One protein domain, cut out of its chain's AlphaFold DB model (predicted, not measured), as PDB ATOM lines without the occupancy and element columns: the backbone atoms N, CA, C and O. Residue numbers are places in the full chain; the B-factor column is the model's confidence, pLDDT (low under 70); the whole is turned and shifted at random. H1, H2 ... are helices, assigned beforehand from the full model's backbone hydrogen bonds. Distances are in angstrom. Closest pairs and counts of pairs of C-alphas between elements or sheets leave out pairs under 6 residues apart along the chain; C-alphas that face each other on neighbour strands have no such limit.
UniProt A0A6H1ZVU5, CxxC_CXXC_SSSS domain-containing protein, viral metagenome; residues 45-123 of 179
ATOM      1  N   ILE A  45      17.824 -31.872 -47.654       58.25
ATOM      2  CA  ILE A  45      19.200 -31.770 -48.107       58.25
ATOM      3  C   ILE A  45      19.151 -31.685 -49.627       58.25
ATOM      4  O   ILE A  45      19.002 -32.694 -50.320       58.25
ATOM      5  N   GLN A  46      19.322 -30.487 -50.171       55.75
ATOM      6  CA  GLN A  46      19.231 -30.254 -51.614       55.75
ATOM      7  C   GLN A  46      20.519 -30.646 -52.358       55.75
ATOM      8  O   GLN A  46      20.451 -31.258 -53.420       55.75
ATOM      9  N   SER A  47      21.702 -30.484 -51.755       60.28
ATOM     10  CA  SER A  47      22.996 -30.885 -52.339       60.28
ATOM     11  C   SER A  47      23.975 -31.424 -51.288       60.28
ATOM     12  O   SER A  47      23.823 -31.150 -50.101       60.28
ATOM     13  N   ASP A  48      24.987 -32.194 -51.705       63.62
ATOM     14  CA  ASP A  48      26.071 -32.618 -50.796       63.62
ATOM     15  C   ASP A  48      26.824 -31.401 -50.230       63.62
ATOM     16  O   ASP A  48      27.248 -31.398 -49.079       63.62
ATOM     17  N   ALA A  49      26.904 -30.311 -51.000       61.12
ATOM     18  CA  ALA A  49      27.465 -29.048 -50.532       61.12
ATOM     19  C   ALA A  49      26.640 -28.431 -49.388       61.12
ATOM     20  O   ALA A  49      27.210 -28.019 -48.383       61.12
ATOM     21  N   THR A  50      25.304 -28.412 -49.490       61.00
ATOM     22  CA  THR A  50      24.440 -27.929 -48.391       61.00
ATOM     23  C   THR A  50      24.428 -28.881 -47.201       61.00
ATOM     24  O   THR A  50      24.315 -28.424 -46.068       61.00
ATOM     25  N   PHE A  51      24.610 -30.184 -47.434       65.56
ATOM     26  CA  PHE A  51      24.793 -31.163 -46.365       65.56
ATOM     27  C   PHE A  51      26.048 -30.882 -45.528       65.56
ATOM     28  O   PHE A  51      26.011 -30.962 -44.303       65.56
ATOM     29  N   LEU A  52      27.152 -30.524 -46.189       67.25
ATOM     30  CA  LEU A  52      28.452 -30.324 -45.548       67.25
ATOM     31  C   LEU A  52      28.689 -28.890 -45.045       67.25
ATOM     32  O   LEU A  52      29.592 -28.684 -44.234       67.25
ATOM     33  N   ALA A  53      27.904 -27.906 -45.500       64.44
ATOM     34  CA  ALA A  53      28.080 -26.493 -45.147       64.44
ATOM     35  C   ALA A  53      27.730 -26.172 -43.680       64.44
ATOM     36  O   ALA A  53      28.374 -25.320 -43.075       64.44
ATOM     37  N   ASN A  54      26.770 -26.881 -43.075       60.09
ATOM     38  CA  ASN A  54      26.383 -26.715 -41.666       60.09
ATOM     39  C   ASN A  54      27.014 -27.805 -40.797       60.09
ATOM     40  O   ASN A  54      26.339 -28.675 -40.252       60.09
ATOM     41  N   ARG A  55      28.345 -27.767 -40.724       65.25
ATOM     42  CA  ARG A  55      29.224 -28.816 -40.195       65.25
ATOM     43  C   ARG A  55      29.236 -28.927 -38.661       65.25
ATOM     44  O   ARG A  55      30.305 -29.024 -38.061       65.25
ATOM     45  N   ASP A  56      28.068 -28.913 -38.029       73.00
ATOM     46  CA  ASP A  56      27.931 -29.342 -36.639       73.00
ATOM     47  C   ASP A  56      27.790 -30.871 -36.611       73.00
ATOM     48  O   ASP A  56      27.150 -31.479 -37.471       73.00
ATOM     49  N   ASP A  57      28.407 -31.521 -35.633       75.44
ATOM     50  CA  ASP A  57      28.436 -32.981 -35.524       75.44
ATOM     51  C   ASP A  57      27.115 -33.574 -35.009       75.44
ATOM     52  O   ASP A  57      27.037 -34.766 -34.720       75.44
ATOM     53  N   GLY A  58      26.072 -32.748 -34.903       76.94
ATOM     54  CA  GLY A  58      24.740 -33.123 -34.438       76.94
ATOM     55  C   GLY A  58      24.618 -33.216 -32.916       76.94
ATOM     56  O   GLY A  58      23.540 -33.552 -32.422       76.94
ATOM     57  N   PHE A  59      25.683 -32.917 -32.159       85.62
ATOM     58  CA  PHE A  59      25.672 -32.941 -30.691       85.62
ATOM     59  C   PHE A  59      25.629 -31.546 -30.052       85.62
ATOM     60  O   PHE A  59      25.388 -31.449 -28.842       85.62
ATOM     61  N   GLY A  60      25.843 -30.470 -30.819       84.81
ATOM     62  CA  GLY A  60      25.841 -29.097 -30.312       84.81
ATOM     63  C   GLY A  60      26.862 -28.907 -29.186       84.81
ATOM     64  O   GLY A  60      28.060 -29.106 -29.373       84.81
ATOM     65  N   ASN A  61      26.402 -28.569 -27.977       88.69
ATOM     66  CA  ASN A  61      27.273 -28.374 -26.807       88.69
ATOM     67  C   ASN A  61      27.381 -29.607 -25.881       88.69
ATOM     68  O   ASN A  61      28.072 -29.550 -24.861       88.69
ATOM     69  N   ASP A  62      26.733 -30.735 -26.199       90.25
ATOM     70  CA  ASP A  62      26.739 -31.931 -25.341       90.25
ATOM     71  C   ASP A  62      27.992 -32.800 -25.559       90.25
ATOM     72  O   ASP A  62      27.995 -33.834 -26.237       90.25
ATOM     73  N   ASN A  63      29.092 -32.378 -24.933       92.00
ATOM     74  CA  ASN A  63      30.387 -33.054 -25.017       92.00
ATOM     75  C   ASN A  63      30.382 -34.484 -24.452       92.00
ATOM     76  O   ASN A  63      31.197 -35.313 -24.870       92.00
ATOM     77  N   VAL A  64      29.494 -34.792 -23.503       93.19
ATOM     78  CA  VAL A  64      29.425 -36.123 -22.881       93.19
ATOM     79  C   VAL A  64      28.843 -37.123 -23.874       93.19
ATOM     80  O   VAL A  64      29.450 -38.173 -24.119       93.19
ATOM     81  N   LYS A  65      27.712 -36.783 -24.507       91.81
ATOM     82  CA  LYS A  65      27.109 -37.624 -25.551       91.81
ATOM     83  C   LYS A  65      28.025 -37.764 -26.761       91.81
ATOM     84  O   LYS A  65      28.210 -38.883 -27.240       91.81
ATOM     85  N   ARG A  66      28.669 -36.670 -27.180       92.75
ATOM     86  CA  ARG A  66      29.670 -36.662 -28.257       92.75
ATOM     87  C   ARG A  66      30.788 -37.674 -28.000       92.75
ATOM     88  O   ARG A  66      31.003 -38.575 -28.810       92.75
ATOM     89  N   LYS A  67      31.468 -37.599 -26.847       94.56
ATOM     90  CA  LYS A  67      32.559 -38.533 -26.498       94.56
ATOM     91  C   LYS A  67      32.097 -39.990 -26.509       94.56
ATOM     92  O   LYS A  67      32.801 -40.850 -27.039       94.56
ATOM     93  N   ARG A  68      30.902 -40.264 -25.974       94.06
ATOM     94  CA  ARG A  68      30.320 -41.613 -25.960       94.06
ATOM     95  C   ARG A  68      30.043 -42.133 -27.373       94.06
ATOM     96  O   ARG A  68      30.412 -43.263 -27.677       94.06
ATOM     97  N   ALA A  69      29.448 -41.313 -28.238       94.00
ATOM     98  CA  ALA A  69      29.162 -41.689 -29.618       94.00
ATOM     99  C   ALA A  69      30.436 -41.944 -30.435       94.00
ATOM    100  O   ALA A  69      30.514 -42.938 -31.156       94.00
ATOM    101  N   HIS A  70      31.463 -41.106 -30.269       94.75
ATOM    102  CA  HIS A  70      32.770 -41.312 -30.896       94.75
ATOM    103  C   HIS A  70      33.442 -42.612 -30.434       94.75
ATOM    104  O   HIS A  70      34.008 -43.333 -31.256       94.75
ATOM    105  N   ALA A  71      33.387 -42.923 -29.134       95.69
ATOM    106  CA  ALA A  71      33.962 -44.153 -28.593       95.69
ATOM    107  C   ALA A  71      33.272 -45.399 -29.168       95.69
ATOM    108  O   ALA A  71      33.951 -46.315 -29.627       95.69
ATOM    109  N   LEU A  72      31.934 -45.402 -29.217       95.81
ATOM    110  CA  LEU A  72      31.153 -46.501 -29.794       95.81
ATOM    111  C   LEU A  72      31.407 -46.667 -31.298       95.81
ATOM    112  O   LEU A  72      31.548 -47.792 -31.773       95.81
ATOM    113  N   ALA A  73      31.525 -45.563 -32.039       95.31
ATOM    114  CA  ALA A  73      31.857 -45.603 -33.461       95.31
ATOM    115  C   ALA A  73      33.225 -46.246 -33.711       95.31
ATOM    116  O   ALA A  73      33.333 -47.175 -34.511       95.31
ATOM    117  N   ARG A  74      34.251 -45.805 -32.968       95.81
ATOM    118  CA  ARG A  74      35.615 -46.342 -33.076       95.81
ATOM    119  C   ARG A  74      35.686 -47.812 -32.677       95.81
ATOM    120  O   ARG A  74      36.347 -48.581 -33.366       95.81
ATOM    121  N   ALA A  75      34.974 -48.213 -31.622       96.31
ATOM    122  CA  ALA A  75      34.886 -49.611 -31.206       96.31
ATOM    123  C   ALA A  75      34.269 -50.512 -32.292       96.31
ATOM    124  O   ALA A  75      34.648 -51.670 -32.420       96.31
ATOM    125  N   ALA A  76      33.364 -49.971 -33.111       95.31
ATOM    126  CA  ALA A  76      32.774 -50.660 -34.257       95.31
ATOM    127  C   ALA A  76      33.576 -50.509 -35.567       95.31
ATOM    128  O   ALA A  76      33.076 -50.867 -36.632       95.31
ATOM    129  N   GLY A  77      34.790 -49.947 -35.518       95.69
ATOM    130  CA  GLY A  77      35.646 -49.747 -36.693       95.69
ATOM    131  C   GLY A  77      35.217 -48.601 -37.616       95.69
ATOM    132  O   GLY A  77      35.737 -48.472 -38.723       95.69
ATOM    133  N   VAL A  78      34.279 -47.748 -37.193       94.19
ATOM    134  CA  VAL A  78      33.856 -46.568 -37.956       94.19
ATOM    135  C   VAL A  78      34.701 -45.372 -37.531       94.19
ATOM    136  O   VAL A  78      34.735 -45.020 -36.355       94.19
ATOM    137  N   ASN A  79      35.357 -44.711 -38.488       94.44
ATOM    138  CA  ASN A  79      36.022 -43.434 -38.238       94.44
ATOM    139  C   ASN A  79      34.985 -42.291 -38.271       94.44
ATOM    140  O   ASN A  79      34.439 -42.023 -39.346       94.44
ATOM    141  N   PRO A  80      34.693 -41.623 -37.136       92.19
ATOM    142  CA  PRO A  80      33.740 -40.514 -37.093       92.19
ATOM    143  C   PRO A  80      34.327 -39.203 -37.645       92.19
ATOM    144  O   PRO A  80      33.585 -38.264 -37.918       92.19
ATOM    145  N   THR A  81      35.650 -39.107 -37.812       89.81
ATOM    146  CA  THR A  81      36.304 -37.883 -38.291       89.81
ATOM    147  C   THR A  81      35.835 -37.542 -39.704       89.81
ATOM    148  O   THR A  81      35.980 -38.346 -40.622       89.81
ATOM    149  N   GLY A  82      35.288 -36.337 -39.880       84.94
ATOM    150  CA  GLY A  82      34.773 -35.857 -41.165       84.94
ATOM    151  C   GLY A  82      33.373 -36.361 -41.527       84.94
ATOM    152  O   GLY A  82      32.868 -35.962 -42.572       84.94
ATOM    153  N   LYS A  83      32.747 -37.181 -40.674       90.06
ATOM    154  CA  LYS A  83      31.358 -37.632 -40.818       90.06
ATOM    155  C   LYS A  83      30.430 -36.828 -39.918       90.06
ATOM    156  O   LYS A  83      30.848 -36.324 -38.879       90.06
ATOM    157  N   ILE A  84      29.163 -36.761 -40.304       89.25
ATOM    158  CA  ILE A  84      28.101 -36.153 -39.502       89.25
ATOM    159  C   ILE A  84      27.343 -37.274 -38.799       89.25
ATOM    160  O   ILE A  84      27.066 -38.316 -39.397       89.25
ATOM    161  N   TYR A  85      27.018 -37.084 -37.523       89.75
ATOM    162  CA  TYR A  85      26.155 -38.012 -36.808       89.75
ATOM    163  C   TYR A  85      24.696 -37.587 -36.969       89.75
ATOM    164  O   TYR A  85      24.299 -36.494 -36.570       89.75
ATOM    165  N   CYS A  86      23.879 -38.464 -37.553       88.06
ATOM    166  CA  CYS A  86      22.455 -38.222 -37.743       88.06
ATOM    167  C   CYS A  86      21.644 -39.074 -36.753       88.06
ATOM    168  O   CYS A  86      21.387 -40.247 -37.035       88.06
ATOM    169  N   PRO A  87      21.212 -38.529 -35.598       84.56
ATOM    170  CA  PRO A  87      20.503 -39.305 -34.575       84.56
ATOM    171  C   PRO A  87      19.210 -39.929 -35.103       84.56
ATOM    172  O   PRO A  87      18.828 -41.017 -34.680       84.56
ATOM    173  N   SER A  88      18.568 -39.274 -36.066       80.88
ATOM    174  CA  SER A  88      17.360 -39.772 -36.708       80.88
ATOM    175  C   SER A  88      17.608 -41.051 -37.521       80.88
ATOM    176  O   SER A  88      16.653 -41.734 -37.848       80.88
ATOM    177  N   LEU A  89      18.847 -41.401 -37.887       84.44
ATOM    178  CA  LEU A  89      19.152 -42.655 -38.594       84.44
ATOM    179  C   LEU A  89      19.466 -43.819 -37.644       84.44
ATOM    180  O   LEU A  89      19.715 -44.939 -38.098       84.44
ATOM    181  N   CYS A  90      19.473 -43.581 -36.329       85.56
ATOM    182  CA  CYS A  90      19.689 -44.647 -35.363       85.56
ATOM    183  C   CYS A  90      18.517 -45.639 -35.373       85.56
ATOM    184  O   CYS A  90      17.357 -45.226 -35.302       85.56
ATOM    185  N   PRO A  91      18.796 -46.955 -35.386       76.75
ATOM    186  CA  PRO A  91      17.775 -47.951 -35.126       76.75
ATOM    187  C   PRO A  91      17.096 -47.704 -33.767       76.75
ATOM    188  O   PRO A  91      17.759 -47.287 -32.808       76.75
ATOM    189  N   PRO A  92      15.792 -47.999 -33.641       73.81
ATOM    190  CA  PRO A  92      15.099 -47.910 -32.364       73.81
ATOM    191  C   PRO A  92      15.798 -48.766 -31.300       73.81
ATOM    192  O   PRO A  92      16.059 -49.945 -31.522       73.81
ATOM    193  N   GLY A  93      16.096 -48.173 -30.142       78.56
ATOM    194  CA  GLY A  93      16.756 -48.862 -29.024       78.56
ATOM    195  C   GLY A  93      18.289 -48.878 -29.070       78.56
ATOM    196  O   GLY A  93      18.904 -49.272 -28.085       78.56
ATOM    197  N   GLU A  94      18.910 -48.384 -30.145       85.81
ATOM    198  CA  GLU A  94      20.369 -48.263 -30.268       85.81
ATOM    199  C   GLU A  94      20.807 -46.784 -30.258       85.81
ATOM    200  O   GLU A  94      21.158 -46.229 -31.307       85.81
ATOM    201  N   PRO A  95      20.794 -46.094 -29.098       84.31
ATOM    202  CA  PRO A  95      21.322 -44.736 -29.030       84.31
ATOM    203  C   PRO A  95      22.817 -44.750 -29.370       84.31
ATOM    204  O   PRO A  95      23.559 -45.603 -28.883       84.31
ATOM    205  N   PHE A  96      23.267 -43.785 -30.177       91.00
ATOM    206  CA  PHE A  96      24.665 -43.682 -30.618       91.00
ATOM    207  C   PHE A  96      25.127 -44.836 -31.516       91.00
ATOM    208  O   PHE A  96      26.315 -45.162 -31.538       91.00
ATOM    209  N   SER A  97      24.202 -45.441 -32.270       92.00
ATOM    210  CA  SER A  97      24.532 -46.512 -33.212       92.00
ATOM    211  C   SER A  97      25.626 -46.052 -34.193       92.00
ATOM    212  O   SER A  97      25.457 -45.025 -34.859       92.00
ATOM    213  N   PRO A  98      26.728 -46.811 -34.356       92.88
ATOM    214  CA  PRO A  98      27.804 -46.489 -35.299       92.88
ATOM    215  C   PRO A  98      27.332 -46.318 -36.750       92.88
ATOM    216  O   PRO A  98      27.983 -45.647 -37.546       92.88
ATOM    217  N   LYS A  99      26.181 -46.906 -37.092       90.38
ATOM    218  CA  LYS A  99      25.557 -46.825 -38.419       90.38
ATOM    219  C   LYS A  99      25.007 -45.433 -38.745       90.38
ATOM    220  O   LYS A  99      24.757 -45.164 -39.909       90.38
ATOM    221  N   ALA A 100      24.819 -44.570 -37.749       90.50
ATOM    222  CA  ALA A 100      24.290 -43.219 -37.925       90.50
ATOM    223  C   ALA A 100      25.357 -42.176 -38.315       90.50
ATOM    224  O   ALA A 100      25.028 -41.005 -38.496       90.50
ATOM    225  N   TRP A 101      26.624 -42.585 -38.444       92.12
ATOM    226  CA  TRP A 101      27.706 -41.738 -38.947       92.12
ATOM    227  C   TRP A 101      27.751 -41.773 -40.471       92.12
ATOM    228  O   TRP A 101      28.127 -42.790 -41.058       92.12
ATOM    229  N   ILE A 102      27.409 -40.651 -41.096       90.81
ATOM    230  CA  ILE A 102      27.227 -40.525 -42.544       90.81
ATOM    231  C   ILE A 102      28.269 -39.581 -43.151       90.81
ATOM    232  O   ILE A 102      28.576 -38.536 -42.573       90.81
ATOM    233  N   SER A 103      28.848 -39.963 -44.295       89.25
ATOM    234  CA  SER A 103      29.730 -39.074 -45.071       89.25
ATOM    235  C   SER A 103      28.950 -38.151 -45.999       89.25
ATOM    236  O   SER A 103      29.294 -36.982 -46.143       89.25
ATOM    237  N   ASP A 104      27.906 -38.684 -46.624       86.62
ATOM    238  CA  ASP A 104      27.196 -38.058 -47.734       86.62
ATOM    239  C   ASP A 104      25.752 -38.579 -47.838       86.62
ATOM    240  O   ASP A 104      25.294 -39.428 -47.063       86.62
ATOM    241  N   LYS A 105      25.015 -38.080 -48.832       83.06
ATOM    242  CA  LYS A 105      23.648 -38.522 -49.126       83.06
ATOM    243  C   LYS A 105      23.540 -40.001 -49.504       83.06
ATOM    244  O   LYS A 105      22.503 -40.624 -49.262       83.06
ATOM    245  N   SER A 106      24.558 -40.580 -50.131       85.19
ATOM    246  CA  SER A 106      24.519 -41.979 -50.569       85.19
ATOM    247  C   SER A 106      24.471 -42.923 -49.372       85.19
ATOM    248  O   SER A 106      23.742 -43.919 -49.404       85.19
ATOM    249  N   ASP A 107      25.156 -42.573 -48.281       87.38
ATOM    250  CA  ASP A 107      25.063 -43.294 -47.014       87.38
ATOM    251  C   ASP A 107      23.640 -43.294 -46.442       87.38
ATOM    252  O   ASP A 107      23.141 -44.352 -46.047       87.38
ATOM    253  N   ILE A 108      22.945 -42.153 -46.479       84.88
ATOM    254  CA  ILE A 108      21.546 -42.052 -46.037       84.88
ATOM    255  C   ILE A 108      20.660 -42.985 -46.878       84.88
ATOM    256  O   ILE A 108      19.939 -43.813 -46.320       84.88
ATOM    257  N   LYS A 109      20.767 -42.938 -48.219       82.88
ATOM    258  CA  LYS A 109      19.993 -43.825 -49.118       82.88
ATOM    259  C   LYS A 109      20.253 -45.300 -48.820       82.88
ATOM    260  O   LYS A 109      19.321 -46.104 -48.798       82.88
ATOM    261  N   ARG A 110      21.518 -45.662 -48.589       84.56
ATOM    262  CA  ARG A 110      21.934 -47.032 -48.267       84.56
ATOM    263  C   ARG A 110      21.329 -47.505 -46.946       84.56
ATOM    264  O   ARG A 110      20.845 -48.635 -46.881       84.56
ATOM    265  N   ILE A 111      21.328 -46.655 -45.919       84.56
ATOM    266  CA  ILE A 111      20.751 -46.960 -44.603       84.56
ATOM    267  C   ILE A 111      19.230 -47.096 -44.700       84.56
ATOM    268  O   ILE A 111      18.693 -48.111 -44.254       84.56
ATOM    269  N   CYS A 112      18.543 -46.143 -45.338       82.00
ATOM    270  CA  CYS A 112      17.094 -46.199 -45.536       82.00
ATOM    271  C   CYS A 112      16.685 -47.471 -46.289       82.00
ATOM    272  O   CYS A 112      15.840 -48.219 -45.805       82.00
ATOM    273  N   ARG A 113      17.359 -47.798 -47.403       79.56
ATOM    274  CA  ARG A 113      17.092 -49.031 -48.165       79.56
ATOM    275  C   ARG A 113      17.321 -50.287 -47.325       79.56
ATOM    276  O   ARG A 113      16.499 -51.196 -47.355       79.56
ATOM    277  N   LYS A 114      18.417 -50.344 -46.560       79.69
ATOM    278  CA  LYS A 114      18.734 -51.496 -45.700       79.69
ATOM    279  C   LYS A 114      17.690 -51.709 -44.602       79.69
ATOM    280  O   LYS A 114      17.411 -52.851 -44.253       79.69
ATOM    281  N   ASN A 115      17.135 -50.629 -44.061       71.00
ATOM    282  CA  ASN A 115      16.135 -50.681 -42.996       71.00
ATOM    283  C   ASN A 115      14.690 -50.736 -43.516       71.00
ATOM    284  O   ASN A 115      13.764 -50.730 -42.707       71.00
ATOM    285  N   ASN A 116      14.500 -50.794 -44.838       72.62
ATOM    286  CA  ASN A 116      13.198 -50.707 -45.493       72.62
ATOM    287  C   ASN A 116      12.411 -49.441 -45.093       72.62
ATOM    288  O   ASN A 116      11.201 -49.485 -44.878       72.62
ATOM    289  N   TRP A 117      13.119 -48.319 -44.933       75.06
ATOM    290  CA  TRP A 117      12.522 -47.006 -44.697       75.06
ATOM    291  C   TRP A 117      12.281 -46.305 -46.024       75.06
ATOM    292  O   TRP A 117      13.183 -46.218 -46.863       75.06
ATOM    293  N   ASP A 118      11.072 -45.778 -46.181       65.31
ATOM    294  CA  ASP A 118      10.726 -44.943 -47.320       65.31
ATOM    295  C   ASP A 118      11.431 -43.586 -47.168       65.31
ATOM    296  O   ASP A 118      11.393 -42.966 -46.103       65.31
ATOM    297  N   CYS A 119      12.133 -43.153 -48.213       65.56
ATOM    298  CA  CYS A 119      12.864 -41.885 -48.236       65.56
ATOM    299  C   CYS A 119      12.579 -41.155 -49.560       65.56
ATOM    300  O   CYS A 119      13.465 -41.053 -50.417       65.56
ATOM    301  N   PRO A 120      11.326 -40.704 -49.764       57.50
ATOM    302  CA  PRO A 120      10.871 -40.148 -51.038       57.50
ATOM    303  C   PRO A 120      11.549 -38.810 -51.387       57.50
ATOM    304  O   PRO A 120      11.774 -38.529 -52.564       57.50
ATOM    305  N   ASP A 121      11.969 -38.037 -50.378       57.31
ATOM    306  CA  ASP A 121      12.404 -36.638 -50.531       57.31
ATOM    307  C   ASP A 121      13.917 -36.429 -50.722       57.31
ATOM    308  O   ASP A 121      14.398 -35.299 -50.743       57.31
ATOM    309  N   MET A 122      14.702 -37.486 -50.965       58.19
ATOM    310  CA  MET A 122      16.135 -37.356 -51.315       58.19
ATOM    311  C   MET A 122      16.388 -36.834 -52.749       58.19
ATOM    312  O   MET A 122      17.509 -36.946 -53.256       58.19
ATOM    313  N   GLY A 123      15.353 -36.285 -53.395       45.91
ATOM    314  CA  GLY A 123      15.430 -35.440 -54.585       45.91
ATOM    315  C   GLY A 123      16.030 -36.095 -55.827       45.91
ATOM    316  O   GLY A 123      17.179 -35.825 -56.148       45.91
TER     317      GLY A 123
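This is residues 45 to 123 of the 179 residues of the protein "CxxC_CXXC_SSSS domain-containing protein" of viral metagenome (UniProt A0A6H1ZVU5). This is a loop-rich domain with little regular structure: three separate helices are set around a looped middle, H2 at one end of the long axis and H1 and H3 toward the other. The long stretch 76 to 104 fills the space between H2 and H3, with residues 84 to 85 and 101 to 102 paired antiparallel. The printed part has 79 residues, 29 of them in the named helices H1, H2 and H3, in that order, with no named strand; the class is all helix. It is compact, with a radius of gyration of the C-alphas of 12.5 A and spans of 34 by 28 by 20 A.

H2, residues 63 to 75, is 18.2 A long and begins at C-alpha 63 (30.387, -33.054, -25.017). H3, residues 105 to 114, is 14.3 A long and ends at C-alpha 114 (18.734, -51.496, -45.700). H1 is residues 48 to 53, 8.6 A.

H2 is apart from H1 and from H3. H1 and H3 are close but not clearly touching; their closest C-alphas, of Asp 48 and Lys 105, are 6.6 A apart. They run opposite ways at a steep tilt of 65 degrees. In H1, H2 and H3 every O i to N i+4 pair is within hydrogen-bond range.

The C-alphas farthest apart, of Val 64 and Gly 123, are 34.7 A apart. The printed part has no cut. H1 to H2 is a short link; H2 to H3 is long, 29 residues. The pLDDT is under 70 in residues 45 to 55 and 118 to 123.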